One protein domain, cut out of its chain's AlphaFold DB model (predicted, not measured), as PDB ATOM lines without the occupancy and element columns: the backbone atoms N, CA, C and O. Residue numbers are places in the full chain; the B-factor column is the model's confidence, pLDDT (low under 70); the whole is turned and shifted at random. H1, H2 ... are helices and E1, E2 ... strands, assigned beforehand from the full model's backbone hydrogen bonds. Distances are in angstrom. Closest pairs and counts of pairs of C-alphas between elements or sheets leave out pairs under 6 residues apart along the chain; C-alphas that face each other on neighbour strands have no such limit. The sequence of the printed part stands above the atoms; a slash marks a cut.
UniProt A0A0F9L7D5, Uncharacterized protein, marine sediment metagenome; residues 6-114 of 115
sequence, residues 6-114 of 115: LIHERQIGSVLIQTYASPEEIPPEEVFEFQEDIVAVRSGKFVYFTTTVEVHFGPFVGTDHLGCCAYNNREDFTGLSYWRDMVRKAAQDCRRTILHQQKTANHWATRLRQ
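Overview. This is residues 6 to 114 of the 115 residues of an uncharacterized protein of marine sediment metagenome (UniProt A0A0F9L7D5). A twisted sheet of four strands has one long helix, H3, lying over one of its faces along E3 and E4; H3 then runs past the end of the sheet, where residues 99 to 114 stick out as a free arm. At the opposite end of the sheet the short helix H1 sits as a small head, and H2 lies beside the strands on the same face as H3. The printed part has 109 residues, with four named strands and three named helices in the order E1 E2 H1 E3 E4 H2 H3; the sheet's order is E1 - E2 - E3 - E4, all antiparallel, and the class is mixed, helices and strands. The whole is loose, with a radius of gyration of the C-alphas of 18.9 A and spans of 68 by 29 by 20 A.

Along the chain. E1 is residues 6 to 12, 17.4 A long, beginning at C-alpha 6 (-47.304, -28.784, 3.162). E2 is residues 15 to 23, 26.8 A. H1 is residues 35 to 42. E3, residues 47 to 57, and E4, residues 60 to 71, are each 30.6 A long, and E4 bends by 76 degrees at residue 68. H2 is residues 75 to 79. H3, residues 81 to 112, runs 47.2 A from (-60.318, -14.872, 6.189) to (-46.295, -15.308, -38.917).

Arrangement. E1 and E2 form a hairpin, antiparallel at 171 degrees, with N 10 and O 17 2.8 A apart, within hydrogen-bond range. E2 and E3 are antiparallel at 157 degrees, with N 18 and O 54 at 2.9 A. E3 and E4 form a hairpin, antiparallel at 165 degrees, with N 53 and O 64 at 2.8 A. E1 and E4 are the edge strands and are apart. H3 is on the sheet at a height of 4.5 A, in two layers, helix on one face of a sheet; it lies over E3 and E4 and runs along the strands, at 19 degrees to E4 on the local plane. The closest C-alphas of E4 and H3 are those of Gly 62 and Cys 94, 3.9 A. H2 is on the sheet at a height of 4.4 A, only just above the sheet's level, and over none of its strands. H2 and H3 are close but not clearly touching, the C-alphas of Phe 77 and Trp 83 being closest at 6.6 A. H1 only grazes the sheet, with residues 37 to 42, and is apart from H2 and H3. In H1 and H3 every O i to N i+4 pair is within hydrogen-bond range; in H2 0 of 1 is, beside 2 of 2 O i to N i+3 pairs.

Size, cuts and confidence. The C-alphas farthest apart are those of Ser 43 and Gln 114, 68.7 A. Without residues 99 to 114, which stand free, the body spans 44 by 20 by 20 A. The printed part has no cut. The link from E2 to H1, 11 residues, is long; the others are tight. Mean pLDDT of the printed part is 92.5, and residues 111 and 114 are under 70.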
ATOM      1  N   LEU A   6     -45.946 -28.935   3.685       95.06
ATOM      2  CA  LEU A   6     -47.304 -28.784   3.162       95.06
ATOM      3  C   LEU A   6     -48.312 -28.912   4.313       95.06
ATOM      4  O   LEU A   6     -48.477 -29.996   4.863       95.06
ATOM      5  N   ILE A   7     -49.006 -27.821   4.638       94.31
ATOM      6  CA  ILE A   7     -49.984 -27.771   5.740       94.31
ATOM      7  C   ILE A   7     -51.436 -27.787   5.255       94.31
ATOM      8  O   ILE A   7     -52.354 -28.043   6.030       94.31
ATOM      9  N   HIS A   8     -51.670 -27.503   3.971       95.31
ATOM     10  CA  HIS A   8     -53.001 -27.585   3.376       95.31
ATOM     11  C   HIS A   8     -52.940 -27.796   1.871       95.31
ATOM     12  O   HIS A   8     -52.157 -27.152   1.173       95.31
ATOM     13  N   GLU A   9     -53.832 -28.643   1.368       96.88
ATOM     14  CA  GLU A   9     -54.015 -28.891  -0.055       96.88
ATOM     15  C   GLU A   9     -55.504 -28.970  -0.394       96.88
ATOM     16  O   GLU A   9     -56.300 -29.574   0.330       96.88
ATOM     17  N   ARG A  10     -55.889 -28.364  -1.521       96.75
ATOM     18  CA  ARG A  10     -57.256 -28.430  -2.032       96.75
ATOM     19  C   ARG A  10     -57.304 -28.384  -3.555       96.75
ATOM     20  O   ARG A  10     -56.878 -27.407  -4.165       96.75
ATOM     21  N   GLN A  11     -57.946 -29.385  -4.155       97.62
ATOM     22  CA  GLN A  11     -58.280 -29.413  -5.582       97.62
ATOM     23  C   GLN A  11     -59.692 -28.854  -5.832       97.62
ATOM     24  O   GLN A  11     -60.655 -29.248  -5.170       97.62
ATOM     25  N   ILE A  12     -59.840 -27.963  -6.817       96.25
ATOM     26  CA  ILE A  12     -61.123 -27.421  -7.290       96.25
ATOM     27  C   ILE A  12     -61.133 -27.450  -8.823       96.25
ATOM     28  O   ILE A  12     -60.592 -26.565  -9.487       96.25
ATOM     29  N   GLY A  13     -61.752 -28.477  -9.410       95.88
ATOM     30  CA  GLY A  13     -61.705 -28.679 -10.860       95.88
ATOM     31  C   GLY A  13     -60.264 -28.892 -11.323       95.88
ATOM     32  O   GLY A  13     -59.621 -29.836 -10.880       95.88
ATOM     33  N   SER A  14     -59.743 -28.008 -12.175       96.12
ATOM     34  CA  SER A  14     -58.348 -28.018 -12.641       96.12
ATOM     35  C   SER A  14     -57.412 -27.096 -11.848       96.12
ATOM     36  O   SER A  14     -56.261 -26.919 -12.243       96.12
ATOM     37  N   VAL A  15     -57.903 -26.474 -10.773       97.56
ATOM     38  CA  VAL A  15     -57.117 -25.599  -9.897       97.56
ATOM     39  C   VAL A  15     -56.659 -26.383  -8.674       97.56
ATOM     40  O   VAL A  15     -57.494 -26.949  -7.968       97.56
ATOM     41  N   LEU A  16     -55.356 -26.376  -8.404       98.44
ATOM     42  CA  LEU A  16     -54.763 -26.933  -7.188       98.44
ATOM     43  C   LEU A  16     -54.285 -25.787  -6.294       98.44
ATOM     44  O   LEU A  16     -53.559 -24.907  -6.747       98.44
ATOM     45  N   ILE A  17     -54.706 -25.788  -5.035       98.19
ATOM     46  CA  ILE A  17     -54.281 -24.828  -4.015       98.19
ATOM     47  C   ILE A  17     -53.418 -25.583  -3.014       98.19
ATOM     48  O   ILE A  17     -53.878 -26.568  -2.440       98.19
ATOM     49  N   GLN A  18     -52.202 -25.107  -2.776       97.88
ATOM     50  CA  GLN A  18     -51.290 -25.656  -1.777       97.88
ATOM     51  C   GLN A  18     -50.831 -24.543  -0.843       97.88
ATOM     52  O   GLN A  18     -50.578 -23.422  -1.275       97.88
ATOM     53  N   THR A  19     -50.767 -24.823   0.453       97.06
ATOM     54  CA  THR A  19     -50.237 -23.901   1.462       97.06
ATOM     55  C   THR A  19     -49.102 -24.582   2.195       97.06
ATOM     56  O   THR A  19     -49.264 -25.687   2.712       97.06
ATOM     57  N   TYR A  20     -47.968 -23.902   2.243       96.06
ATOM     58  CA  TYR A  20     -46.748 -24.379   2.862       96.06
ATOM     59  C   TYR A  20     -46.388 -23.506   4.056       96.06
ATOM     60  O   TYR A  20     -46.530 -22.289   3.972       96.06
ATOM     61  N   ALA A  21     -45.871 -24.112   5.118       95.06
ATOM     62  CA  ALA A  21     -45.251 -23.417   6.236       95.06
ATOM     63  C   ALA A  21     -43.742 -23.676   6.252       95.06
ATOM     64  O   ALA A  21     -43.306 -24.800   6.020       95.06
ATOM     65  N   SER A  22     -42.950 -22.661   6.579       94.62
ATOM     66  CA  SER A  22     -41.516 -22.803   6.847       94.62
ATOM     67  C   SER A  22     -41.182 -22.139   8.183       94.62
ATOM     68  O   SER A  22     -41.902 -21.226   8.592       94.62
ATOM     69  N   PRO A  23     -40.105 -22.550   8.872       92.81
ATOM     70  CA  PRO A  23     -39.635 -21.837  10.055       92.81
ATOM     71  C   PRO A  23     -39.471 -20.339   9.776       92.81
ATOM     72  O   PRO A  23     -39.043 -19.957   8.685       92.81
ATOM     73  N   GLU A  24     -39.842 -19.506  10.745       93.88
ATOM     74  CA  GLU A  24     -39.541 -18.078  10.699       93.88
ATOM     75  C   GLU A  24     -38.120 -17.839  11.217       93.88
ATOM     76  O   GLU A  24     -37.714 -18.413  12.230       93.88
ATOM     77  N   GLU A  25     -37.364 -17.020  10.493       92.25
ATOM     78  CA  GLU A  25     -35.969 -16.700  10.809       92.25
ATOM     79  C   GLU A  25     -35.841 -15.339  11.490       92.25
ATOM     80  O   GLU A  25     -34.878 -15.107  12.224       92.25
ATOM     81  N   ILE A  26     -36.812 -14.447  11.272       94.44
ATOM     82  CA  ILE A  26     -36.843 -13.138  11.919       94.44
ATOM     83  C   ILE A  26     -37.127 -13.340  13.414       94.44
ATOM     84  O   ILE A  26     -38.074 -14.042  13.755       94.44
ATOM     85  N   PRO A  27     -36.347 -12.755  14.337       95.25
ATOM     86  CA  PRO A  27     -36.658 -12.819  15.760       95.25
ATOM     87  C   PRO A  27     -38.013 -12.155  16.084       95.25
ATOM     88  O   PRO A  27     -38.294 -11.070  15.573       95.25
ATOM     89  N   PRO A  28     -38.846 -12.734  16.971       95.56
ATOM     90  CA  PRO A  28     -40.144 -12.157  17.329       95.56
ATOM     91  C   PRO A  28     -40.043 -10.734  17.904       95.56
ATOM     92  O   PRO A  28     -40.980  -9.956  17.756       95.56
ATOM     93  N   GLU A  29     -38.916 -10.372  18.522       96.06
ATOM     94  CA  GLU A  29     -38.648  -9.034  19.067       96.06
ATOM     95  C   GLU A  29     -38.540  -7.945  17.991       96.06
ATOM     96  O   GLU A  29     -38.688  -6.766  18.300       96.06
ATOM     97  N   GLU A  30     -38.270  -8.321  16.738       96.00
ATOM     98  CA  GLU A  30     -38.176  -7.383  15.613       96.00
ATOM     99  C   GLU A  30     -39.537  -7.111  14.957       96.00
ATOM    100  O   GLU A  30     -39.657  -6.205  14.133       96.00
ATOM    101  N   VAL A  31     -40.564  -7.891  15.310       95.00
ATOM    102  CA  VAL A  31     -41.867  -7.889  14.631       95.00
ATOM    103  C   VAL A  31     -43.001  -7.552  15.591       95.00
ATOM    104  O   VAL A  31     -43.864  -6.742  15.258       95.00
ATOM    105  N   PHE A  32     -43.040  -8.191  16.760       94.50
ATOM    106  CA  PHE A  32     -44.138  -8.020  17.702       94.50
ATOM    107  C   PHE A  32     -43.894  -6.815  18.606       94.50
ATOM    108  O   PHE A  32     -42.846  -6.680  19.231       94.50
ATOM    109  N   GLU A  33     -44.904  -5.955  18.711       94.31
ATOM    110  CA  GLU A  33     -44.852  -4.753  19.550       94.31
ATOM    111  C   GLU A  33     -45.101  -5.065  21.034       94.31
ATOM    112  O   GLU A  33     -44.633  -4.344  21.917       94.31
ATOM    113  N   PHE A  34     -45.836  -6.144  21.324       95.19
ATOM    114  CA  PHE A  34     -46.252  -6.495  22.676       95.19
ATOM    115  C   PHE A  34     -45.395  -7.617  23.265       95.19
ATOM    116  O   PHE A  34     -45.238  -8.694  22.689       95.19
ATOM    117  N   GLN A  35     -44.890  -7.386  24.481       95.56
ATOM    118  CA  GLN A  35     -44.036  -8.341  25.194       95.56
ATOM    119  C   GLN A  35     -44.715  -9.703  25.416       95.56
ATOM    120  O   GLN A  35     -44.043 -10.733  25.445       95.56
ATOM    121  N   GLU A  36     -46.035  -9.721  25.581       95.31
ATOM    122  CA  GLU A  36     -46.814 -10.949  25.765       95.31
ATOM    123  C   GLU A  36     -46.777 -11.873  24.540       95.31
ATOM    124  O   GLU A  36     -46.632 -13.087  24.711       95.31
ATOM    125  N   ASP A  37     -46.800 -11.315  23.327       93.88
ATOM    126  CA  ASP A  37     -46.716 -12.077  22.077       93.88
ATOM    127  C   ASP A  37     -45.311 -12.651  21.873       93.88
ATOM    128  O   ASP A  37     -45.151 -13.835  21.562       93.88
ATOM    129  N   ILE A  38     -44.278 -11.847  22.156       96.62
ATOM    130  CA  ILE A  38     -42.875 -12.287  22.128       96.62
ATOM    131  C   ILE A  38     -42.681 -13.475  23.076       96.62
ATOM    132  O   ILE A  38     -42.123 -14.505  22.694       96.62
ATOM    133  N   VAL A  39     -43.169 -13.364  24.317       96.88
ATOM    134  CA  VAL A  39     -43.072 -14.437  25.317       96.88
ATOM    135  C   VAL A  39     -43.861 -15.672  24.882       96.88
ATOM    136  O   VAL A  39     -43.383 -16.793  25.070       96.88
ATOM    137  N   ALA A  40     -45.038 -15.508  24.278       96.00
ATOM    138  CA  ALA A  40     -45.830 -16.627  23.773       96.00
ATOM    139  C   ALA A  40     -45.091 -17.407  22.671       96.00
ATOM    140  O   ALA A  40     -45.057 -18.637  22.712       96.00
ATOM    141  N   VAL A  41     -44.427 -16.720  21.741       95.56
ATOM    142  CA  VAL A  41     -43.590 -17.369  20.720       95.56
ATOM    143  C   VAL A  41     -42.366 -18.039  21.352       95.56
ATOM    144  O   VAL A  41     -42.118 -19.222  21.124       95.56
ATOM    145  N   ARG A  42     -41.617 -17.323  22.200       95.06
ATOM    146  CA  ARG A  42     -40.379 -17.832  22.823       95.06
ATOM    147  C   ARG A  42     -40.609 -19.025  23.749       95.06
ATOM    148  O   ARG A  42     -39.745 -19.891  23.852       95.06
ATOM    149  N   SER A  43     -41.761 -19.080  24.412       95.56
ATOM    150  CA  SER A  43     -42.155 -20.210  25.263       95.56
ATOM    151  C   SER A  43     -42.692 -21.411  24.478       95.56
ATOM    152  O   SER A  43     -42.955 -22.450  25.079       95.56
ATOM    153  N   GLY A  44     -42.868 -21.284  23.158       93.06
ATOM    154  CA  GLY A  44     -43.466 -22.319  22.316       93.06
ATOM    155  C   GLY A  44     -44.985 -22.435  22.464       93.06
ATOM    156  O   GLY A  44     -45.566 -23.405  21.985       93.06
ATOM    157  N   LYS A  45     -45.644 -21.467  23.120       94.75
ATOM    158  CA  LYS A  45     -47.111 -21.400  23.187       94.75
ATOM    159  C   LYS A  45     -47.713 -21.154  21.803       94.75
ATOM    160  O   LYS A  45     -48.759 -21.718  21.494       94.75
ATOM    161  N   PHE A  46     -47.063 -20.318  20.994       95.06
ATOM    162  CA  PHE A  46     -47.414 -20.118  19.592       95.06
ATOM    163  C   PHE A  46     -46.348 -20.709  18.673       95.06
ATOM    164  O   PHE A  46     -45.149 -20.557  18.906       95.06
ATOM    165  N   VAL A  47     -46.800 -21.345  17.596       93.38
ATOM    166  CA  VAL A  47     -45.969 -21.741  16.464       93.38
ATOM    167  C   VAL A  47     -45.710 -20.504  15.618       93.38
ATOM    168  O   VAL A  47     -46.656 -19.860  15.164       93.38
ATOM    169  N   TYR A  48     -44.433 -20.203  15.399       95.44
ATOM    170  CA  TYR A  48     -43.981 -19.042  14.642       95.44
ATOM    171  C   TYR A  48     -43.370 -19.464  13.303       95.44
ATOM    172  O   TYR A  48     -42.442 -20.279  13.272       95.44
ATOM    173  N   PHE A  49     -43.943 -18.990  12.198       94.69
ATOM    174  CA  PHE A  49     -43.629 -19.488  10.859       94.69
ATOM    175  C   PHE A  49     -43.860 -18.448   9.756       94.69
ATOM    176  O   PHE A  49     -44.578 -17.465   9.927       94.69
ATOM    177  N   THR A  50     -43.284 -18.714   8.588       95.25
ATOM    178  CA  THR A  50     -43.664 -18.085   7.319       95.25
ATOM    179  C   THR A  50     -44.613 -19.012   6.569       95.25
ATOM    180  O   THR A  50     -44.499 -20.236   6.653       95.25
ATOM    181  N   THR A  51     -45.543 -18.453   5.803       95.19
ATOM    182  CA  THR A  51     -46.496 -19.209   4.991       95.19
ATOM    183  C   THR A  51     -46.456 -18.777   3.533       95.19
ATOM    184  O   THR A  51     -46.272 -17.605   3.201       95.19
ATOM    185  N   THR A  52     -46.603 -19.749   2.639       96.56
ATOM    186  CA  THR A  52     -46.673 -19.551   1.192       96.56
ATOM    187  C   THR A  52     -47.903 -20.254   0.655       96.56
ATOM    188  O   THR A  52     -48.053 -21.460   0.837       96.56
ATOM    189  N   VAL A  53     -48.758 -19.519  -0.049       97.75
ATOM    190  CA  VAL A  53     -49.879 -20.078  -0.804       97.75
ATOM    191  C   VAL A  53     -49.487 -20.146  -2.272       97.75
ATOM    192  O   VAL A  53     -49.092 -19.141  -2.853       97.75
ATOM    193  N   GLU A  54     -49.642 -21.315  -2.880       98.19
ATOM    194  CA  GLU A  54     -49.489 -21.534  -4.313       98.19
ATOM    195  C   GLU A  54     -50.842 -21.927  -4.918       98.19
ATOM    196  O   GLU A  54     -51.538 -22.812  -4.412       98.19
ATOM    197  N   VAL A  55     -51.222 -21.269  -6.013       98.50
ATOM    198  CA  VAL A  55     -52.388 -21.619  -6.829       98.50
ATOM    199  C   VAL A  55     -51.900 -22.037  -8.203       98.50
ATOM    200  O   VAL A  55     -51.340 -21.231  -8.946       98.50
ATOM    201  N   HIS A  56     -52.149 -23.296  -8.541       98.06
ATOM    202  CA  HIS A  56     -51.709 -23.939  -9.770       98.06
ATOM    203  C   HIS A  56     -52.874 -24.120 -10.744       98.06
ATOM    204  O   HIS A  56     -53.974 -24.520 -10.357       98.06
ATOM    205  N   PHE A  57     -52.615 -23.881 -12.028       97.25
ATOM    206  CA  PHE A  57     -53.510 -24.202 -13.139       97.25
ATOM    207  C   PHE A  57     -52.674 -24.692 -14.325       97.25
ATOM    208  O   PHE A  57     -52.059 -23.897 -15.034       97.25
ATOM    209  N   GLY A  58     -52.626 -26.007 -14.555       93.75
ATOM    210  CA  GLY A  58     -51.722 -26.587 -15.554       93.75
ATOM    211  C   GLY A  58     -50.254 -26.236 -15.245       93.75
ATOM    212  O   GLY A  58     -49.823 -26.467 -14.122       93.75
ATOM    213  N   PRO A  59     -49.481 -25.669 -16.194       94.62
ATOM    214  CA  PRO A  59     -48.090 -25.271 -15.955       94.62
ATOM    215  C   PRO A  59     -47.944 -23.911 -15.246       94.62
ATOM    216  O   PRO A  59     -46.827 -23.439 -15.047       94.62
ATOM    217  N   PHE A  60     -49.052 -23.232 -14.942       96.38
ATOM    218  CA  PHE A  60     -49.043 -21.895 -14.364       96.38
ATOM    219  C   PHE A  60     -49.169 -21.963 -12.851       96.38
ATOM    220  O   PHE A  60     -50.017 -22.689 -12.337       96.38
ATOM    221  N   VAL A  61     -48.384 -21.137 -12.167       97.44
ATOM    222  CA  VAL A  61     -48.466 -20.940 -10.723       97.44
ATOM    223  C   VAL A  61     -48.559 -19.448 -10.425       97.44
ATOM    224  O   VAL A  61     -47.896 -18.625 -11.062       97.44
ATOM    225  N   GLY A  62     -49.415 -19.096  -9.476       97.75
ATOM    226  CA  GLY A  62     -49.373 -17.815  -8.786       97.75
ATOM    227  C   GLY A  62     -49.139 -18.053  -7.306       97.75
ATOM    228  O   GLY A  62     -49.587 -19.068  -6.770       97.75
ATOM    229  N   THR A  63     -48.422 -17.142  -6.660       97.56
ATOM    230  CA  THR A  63     -48.011 -17.304  -5.268       97.56
ATOM    231  C   THR A  63     -48.342 -16.070  -4.448       97.56
ATOM    232  O   THR A  63     -48.415 -14.959  -4.972       97.56
ATOM    233  N   ASP A  64     -48.555 -16.267  -3.153       97.88
ATOM    234  CA  ASP A  64     -48.553 -15.187  -2.172       97.88
ATOM    235  C   ASP A  64     -47.845 -15.663  -0.906       97.88
ATOM    236  O   ASP A  64     -47.928 -16.837  -0.535       97.88
ATOM    237  N   HIS A  65     -47.126 -14.752  -0.259       95.44
ATOM    238  CA  HIS A  65     -46.238 -15.064   0.857       95.44
ATOM    239  C   HIS A  65     -46.549 -14.149   2.035       95.44
ATOM    240  O   HIS A  65     -46.779 -12.952   1.852       95.44
ATOM    241  N   LEU A  66     -46.525 -14.711   3.239       94.38
ATOM    242  CA  LEU A  66     -46.708 -13.976   4.481       94.38
ATOM    243  C   LEU A  66     -45.687 -14.464   5.507       94.38
ATOM    244  O   LEU A  66     -45.585 -15.660   5.772       94.38
ATOM    245  N   GLY A  67     -44.920 -13.531   6.062       93.81
ATOM    246  CA  GLY A  67     -44.023 -13.804   7.177       93.81
ATOM    247  C   GLY A  67     -44.700 -13.589   8.522       93.81
ATOM    248  O   GLY A  67     -45.830 -13.107   8.606       93.81
ATOM    249  N   CYS A  68     -43.969 -13.923   9.571       93.19
ATOM    250  CA  CYS A  68     -44.258 -13.563  10.946       93.19
ATOM    251  C   CYS A  68     -45.610 -14.067  11.481       93.19
ATOM    252  O   CYS A  68     -46.258 -13.404  12.292       93.19
ATOM    253  N   CYS A  69     -46.047 -15.245  11.041       92.50
ATOM    254  CA  CYS A  69     -47.288 -15.867  11.494       92.50
ATOM    255  C   CYS A  69     -47.099 -16.489  12.878       92.50
ATOM    256  O   CYS A  69     -46.271 -17.384  13.012       92.50
ATOM    257  N   ALA A  70     -47.887 -16.080  13.877       93.44
ATOM    258  CA  ALA A  70     -47.905 -16.686  15.211       93.44
ATOM    259  C   ALA A  70     -49.318 -17.165  15.581       93.44
ATOM    260  O   ALA A  70     -50.237 -16.360  15.721       93.44
ATOM    261  N   TYR A  71     -49.484 -18.480  15.737       91.38
ATOM    262  CA  TYR A  71     -50.770 -19.136  16.024       91.38
ATOM    263  C   TYR A  71     -50.586 -20.322  16.984       91.38
ATOM    264  O   TYR A  71     -49.461 -20.763  17.196       91.38
ATOM    265  N   ASN A  72     -51.661 -20.881  17.559       90.00
ATOM    266  CA  ASN A  72     -51.534 -22.047  18.453       90.00
ATOM    267  C   ASN A  72     -51.027 -23.296  17.712       90.00
ATOM    268  O   ASN A  72     -50.290 -24.100  18.273       90.00
ATOM    269  N   ASN A  73     -51.434 -23.458  16.455       86.38
ATOM    270  CA  ASN A  73     -50.962 -24.485  15.530       86.38
ATOM    271  C   ASN A  73     -50.984 -23.926  14.092       86.38
ATOM    272  O   ASN A  73     -51.444 -22.804  13.859       86.38
ATOM    273  N   ARG A  74     -50.454 -24.676  13.123       83.00
ATOM    274  CA  ARG A  74     -50.336 -24.205  11.731       83.00
ATOM    275  C   ARG A  74     -51.665 -24.282  10.982       83.00
ATOM    276  O   ARG A  74     -51.910 -23.485  10.081       83.00
ATOM    277  N   GLU A  75     -52.523 -25.222  11.354       80.75
ATOM    278  CA  GLU A  75     -53.815 -25.486  10.728       80.75
ATOM    279  C   GLU A  75     -54.802 -24.334  10.959       80.75
ATOM    280  O   GLU A  75     -55.561 -23.990  10.044       80.75
ATOM    281  N   ASP A  76     -54.726 -23.685  12.127       87.06
ATOM    282  CA  ASP A  76     -55.529 -22.518  12.512       87.06
ATOM    283  C   ASP A  76     -55.474 -21.423  11.438       87.06
ATOM    284  O   ASP A  76     -56.496 -20.809  11.117       87.06
ATOM    285  N   PHE A  77     -54.306 -21.223  10.816       88.50
ATOM    286  CA  PHE A  77     -54.101 -20.220   9.771       88.50
ATOM    287  C   PHE A  77     -55.054 -20.407   8.581       88.50
ATOM    288  O   PHE A  77     -55.621 -19.442   8.063       88.50
ATOM    289  N   THR A  78     -55.285 -21.653   8.169       88.62
ATOM    290  CA  THR A  78     -56.042 -21.976   6.948       88.62
ATOM    291  C   THR A  78     -57.555 -21.793   7.099       88.62
ATOM    292  O   THR A  78     -58.280 -21.698   6.109       88.62
ATOM    293  N   GLY A  79     -58.052 -21.659   8.334       87.88
ATOM    294  CA  GLY A  79     -59.453 -21.326   8.612       87.88
ATOM    295  C   GLY A  79     -59.786 -19.834   8.460       87.88
ATOM    296  O   GLY A  79     -60.958 -19.462   8.298       87.88
ATOM    297  N   LEU A  80     -58.769 -18.968   8.487       90.38
ATOM    298  CA  LEU A  80     -58.936 -17.519   8.595       90.38
ATOM    299  C   LEU A  80     -59.381 -16.873   7.276       90.38
ATOM    300  O   LEU A  80     -59.165 -17.392   6.179       90.38
ATOM    301  N   SER A  81     -60.011 -15.698   7.367       90.75
ATOM    302  CA  SER A  81     -60.318 -14.872   6.189       90.75
ATOM    303  C   SER A  81     -59.048 -14.447   5.454       90.75
ATOM    304  O   SER A  81     -59.037 -14.449   4.227       90.75
ATOM    305  N   TYR A  82     -57.978 -14.170   6.201       90.69
ATOM    306  CA  TYR A  82     -56.703 -13.715   5.653       90.69
ATOM    307  C   TYR A  82     -56.067 -14.744   4.710       90.69
ATOM    308  O   TYR A  82     -55.655 -14.403   3.604       90.69
ATOM    309  N   TRP A  83     -56.091 -16.030   5.075       94.94
ATOM    310  CA  TRP A  83     -55.660 -17.106   4.178       94.94
ATOM    311  C   TRP A  83     -56.451 -17.111   2.861       94.94
ATOM    312  O   TRP A  83     -55.880 -17.264   1.783       94.94
ATOM    313  N   ARG A  84     -57.768 -16.862   2.908       95.88
ATOM    314  CA  ARG A  84     -58.598 -16.787   1.689       95.88
ATOM    315  C   ARG A  84     -58.200 -15.609   0.806       95.88
ATOM    316  O   ARG A  84     -58.298 -15.721  -0.415       95.88
ATOM    317  N   ASP A  85     -57.777 -14.496   1.394       96.88
ATOM    318  CA  ASP A  85     -57.285 -13.340   0.642       96.88
ATOM    319  C   ASP A  85     -55.959 -13.652  -0.053       96.88
ATOM    320  O   ASP A  85     -55.823 -13.356  -1.242       96.88
ATOM    321  N   MET A  86     -55.051 -14.366   0.619       97.56
ATOM    322  CA  MET A  86     -53.825 -14.870  -0.010       97.56
ATOM    323  C   MET A  86     -54.125 -15.811  -1.181       97.56
ATOM    324  O   MET A  86     -53.580 -15.641  -2.270       97.56
ATOM    325  N   VAL A  87     -55.065 -16.751  -1.018       97.81
ATOM    326  CA  VAL A  87     -55.518 -17.631  -2.113       97.81
ATOM    327  C   VAL A  87     -56.064 -16.819  -3.289       97.81
ATOM    328  O   VAL A  87     -55.742 -17.103  -4.444       97.81
ATOM    329  N   ARG A  88     -56.879 -15.790  -3.031       97.50
ATOM    330  CA  ARG A  88     -57.418 -14.920  -4.090       97.50
ATOM    331  C   ARG A  88     -56.308 -14.182  -4.827       97.50
ATOM    332  O   ARG A  88     -56.365 -14.110  -6.054       97.50
ATOM    333  N   LYS A  89     -55.319 -13.652  -4.109       97.75
ATOM    334  CA  LYS A  89     -54.190 -12.930  -4.697       97.75
ATOM    335  C   LYS A  89     -53.298 -13.857  -5.522       97.75
ATOM    336  O   LYS A  89     -53.060 -13.568  -6.692       97.75
ATOM    337  N   ALA A  90     -52.943 -15.025  -4.992       98.06
ATOM    338  CA  ALA A  90     -52.227 -16.060  -5.735       98.06
ATOM    339  C   ALA A  90     -52.992 -16.485  -7.008       98.06
ATOM    340  O   ALA A  90     -52.412 -16.591  -8.089       98.06
ATOM    341  N   ALA A  91     -54.318 -16.640  -6.939       97.88
ATOM    342  CA  ALA A  91     -55.142 -16.942  -8.113       97.88
ATOM    343  C   ALA A  91     -55.167 -15.799  -9.150       97.88
ATOM    344  O   ALA A  91     -55.139 -16.054 -10.359       97.88
ATOM    345  N   GLN A  92     -55.214 -14.539  -8.707       97.75
ATOM    346  CA  GLN A  92     -55.123 -13.367  -9.587       97.75
ATOM    347  C   GLN A  92     -53.768 -13.308 -10.298       97.75
ATOM    348  O   GLN A  92     -53.723 -13.061 -11.506       97.75
ATOM    349  N   ASP A  93     -52.690 -13.600  -9.576       96.31
ATOM    350  CA  ASP A  93     -51.334 -13.650 -10.112       96.31
ATOM    351  C   ASP A  93     -51.186 -14.766 -11.149       96.31
ATOM    352  O   ASP A  93     -50.739 -14.504 -12.270       96.31
ATOM    353  N   CYS A  94     -51.688 -15.969 -10.850       96.31
ATOM    354  CA  CYS A  94     -51.744 -17.078 -11.803       96.31
ATOM    355  C   CYS A  94     -52.507 -16.678 -13.080       96.31
ATOM    356  O   CYS A  94     -52.031 -16.870 -14.202       96.31
ATOM    357  N   ARG A  95     -53.686 -16.056 -12.928       96.00
ATOM    358  CA  ARG A  95     -54.509 -15.587 -14.054       96.00
ATOM    359  C   ARG A  95     -53.783 -14.542 -14.900       96.00
ATOM    360  O   ARG A  95     -53.876 -14.579 -16.128       96.00
ATOM    361  N   ARG A  96     -53.067 -13.607 -14.275       94.12
ATOM    362  CA  ARG A  96     -52.295 -12.574 -14.978       94.12
ATOM    363  C   ARG A  96     -51.198 -13.198 -15.840       94.12
ATOM    364  O   ARG A  96     -51.058 -12.797 -16.996       94.12
ATOM    365  N   THR A  97     -50.497 -14.208 -15.327       92.56
ATOM    366  CA  THR A  97     -49.474 -14.954 -16.075       92.56
ATOM    367  C   THR A  97     -50.069 -15.671 -17.290       92.56
ATOM    368  O   THR A  97     -49.536 -15.544 -18.395       92.56
ATOM    369  N   ILE A  98     -51.220 -16.334 -17.130       92.88
ATOM    370  CA  ILE A  98     -51.947 -16.987 -18.235       92.88
ATOM    371  C   ILE A  98     -52.299 -15.975 -19.331       92.88
ATOM    372  O   ILE A  98     -51.987 -16.179 -20.507       92.88
ATOM    373  N   LEU A  99     -52.924 -14.855 -18.954       91.88
ATOM    374  CA  LEU A  99     -53.349 -13.826 -19.905       91.88
ATOM    375  C   LEU A  99     -52.161 -13.180 -20.627       91.88
ATOM    376  O   LEU A  99     -52.270 -12.845 -21.808       91.88
ATOM    377  N   HIS A 100     -51.031 -13.004 -19.939       89.88
ATOM    378  CA  HIS A 100     -49.813 -12.486 -20.551       89.88
ATOM    379  C   HIS A 100     -49.274 -13.445 -21.621       89.88
ATOM    380  O   HIS A 100     -49.033 -13.018 -22.750       89.88
ATOM    381  N   GLN A 101     -49.172 -14.744 -21.320       87.00
ATOM    382  CA  GLN A 101     -48.703 -15.733 -22.294       87.00
ATOM    383  C   GLN A 101     -49.639 -15.866 -23.504       87.00
ATOM    384  O   GLN A 101     -49.164 -15.922 -24.638       87.00
ATOM    385  N   GLN A 102     -50.960 -15.836 -23.297       87.69
ATOM    386  CA  GLN A 102     -51.936 -15.874 -24.394       87.69
ATOM    387  C   GLN A 102     -51.799 -14.673 -25.338       87.69
ATOM    388  O   GLN A 102     -51.839 -14.834 -26.560       87.69
ATOM    389  N   LYS A 103     -51.596 -13.464 -24.796       85.50
ATOM    390  CA  LYS A 103     -51.354 -12.263 -25.612       85.50
ATOM    391  C   LYS A 103     -50.080 -12.395 -26.443       85.50
ATOM    392  O   LYS A 103     -50.103 -12.082 -27.633       85.50
ATOM    393  N   THR A 104     -48.999 -12.884 -25.841       84.62
ATOM    394  CA  THR A 104     -47.718 -13.086 -26.530       84.62
ATOM    395  C   THR A 104     -47.844 -14.121 -27.650       84.62
ATOM    396  O   THR A 104     -47.413 -13.855 -28.769       84.62
ATOM    397  N   ALA A 105     -48.500 -15.257 -27.399       80.94
ATOM    398  CA  ALA A 105     -48.738 -16.282 -28.416       80.94
ATOM    399  C   ALA A 105     -49.564 -15.746 -29.602       80.94
ATOM    400  O   ALA A 105     -49.199 -15.955 -30.760       80.94
ATOM    401  N   ASN A 106     -50.630 -14.990 -29.319       79.56
ATOM    402  CA  ASN A 106     -51.463 -14.379 -30.355       79.56
ATOM    403  C   ASN A 106     -50.683 -13.361 -31.199       79.56
ATOM    404  O   ASN A 106     -50.824 -13.350 -32.420       79.56
ATOM    405  N   HIS A 107     -49.823 -12.547 -30.579       77.12
ATOM    406  CA  HIS A 107     -48.983 -11.585 -31.297       77.12
ATOM    407  C   HIS A 107     -48.062 -12.266 -32.324       77.12
ATOM    408  O   HIS A 107     -47.978 -11.827 -33.474       77.12
ATOM    409  N   TRP A 108     -47.408 -13.366 -31.936       73.88
ATOM    410  CA  TRP A 108     -46.542 -14.135 -32.834       73.88
ATOM    411  C   TRP A 108     -47.322 -14.831 -33.949       73.88
ATOM    412  O   TRP A 108     -46.903 -14.783 -35.106       73.88
ATOM    413  N   ALA A 109     -48.487 -15.405 -33.637       73.81
ATOM    414  CA  ALA A 109     -49.354 -16.019 -34.639       73.81
ATOM    415  C   ALA A 109     -49.823 -15.009 -35.702       73.81
ATOM    416  O   ALA A 109     -49.902 -15.352 -36.879       73.81
ATOM    417  N   THR A 110     -50.102 -13.757 -35.317       76.81
ATOM    418  CA  THR A 110     -50.447 -12.690 -36.268       76.81
ATOM    419  C   THR A 110     -49.261 -12.298 -37.149       76.81
ATOM    420  O   THR A 110     -49.441 -12.163 -38.356       76.81
ATOM    421  N   ARG A 111     -48.049 -12.159 -36.589       69.50
ATOM    422  CA  ARG A 111     -46.841 -11.826 -37.369       69.50
ATOM    423  C   ARG A 111     -46.466 -12.910 -38.381       69.50
ATOM    424  O   ARG A 111     -46.111 -12.579 -39.503       69.50
ATOM    425  N   LEU A 112     -46.592 -14.187 -38.015       70.00
ATOM    426  CA  LEU A 112     -46.295 -15.308 -38.917       70.00
ATOM    427  C   LEU A 112     -47.259 -15.410 -40.109       70.00
ATOM    428  O   LEU A 112     -46.890 -15.979 -41.122       70.00
ATOM    429  N   ARG A 113     -48.478 -14.861 -40.012       71.50
ATOM    430  CA  ARG A 113     -49.443 -14.820 -41.130       71.50
ATOM    431  C   ARG A 113     -49.185 -13.687 -42.131       71.50
ATOM    432  O   ARG A 113     -49.890 -13.606 -43.130       71.50
ATOM    433  N   GLN A 114     -48.261 -12.780 -41.822       69.56
ATOM    434  CA  GLN A 114     -47.892 -11.636 -42.666       69.56
ATOM    435  C   GLN A 114     -46.561 -11.852 -43.409       69.56
ATOM    436  O   GLN A 114     -46.135 -10.960 -44.140       69.56
TER     437      GLN A 114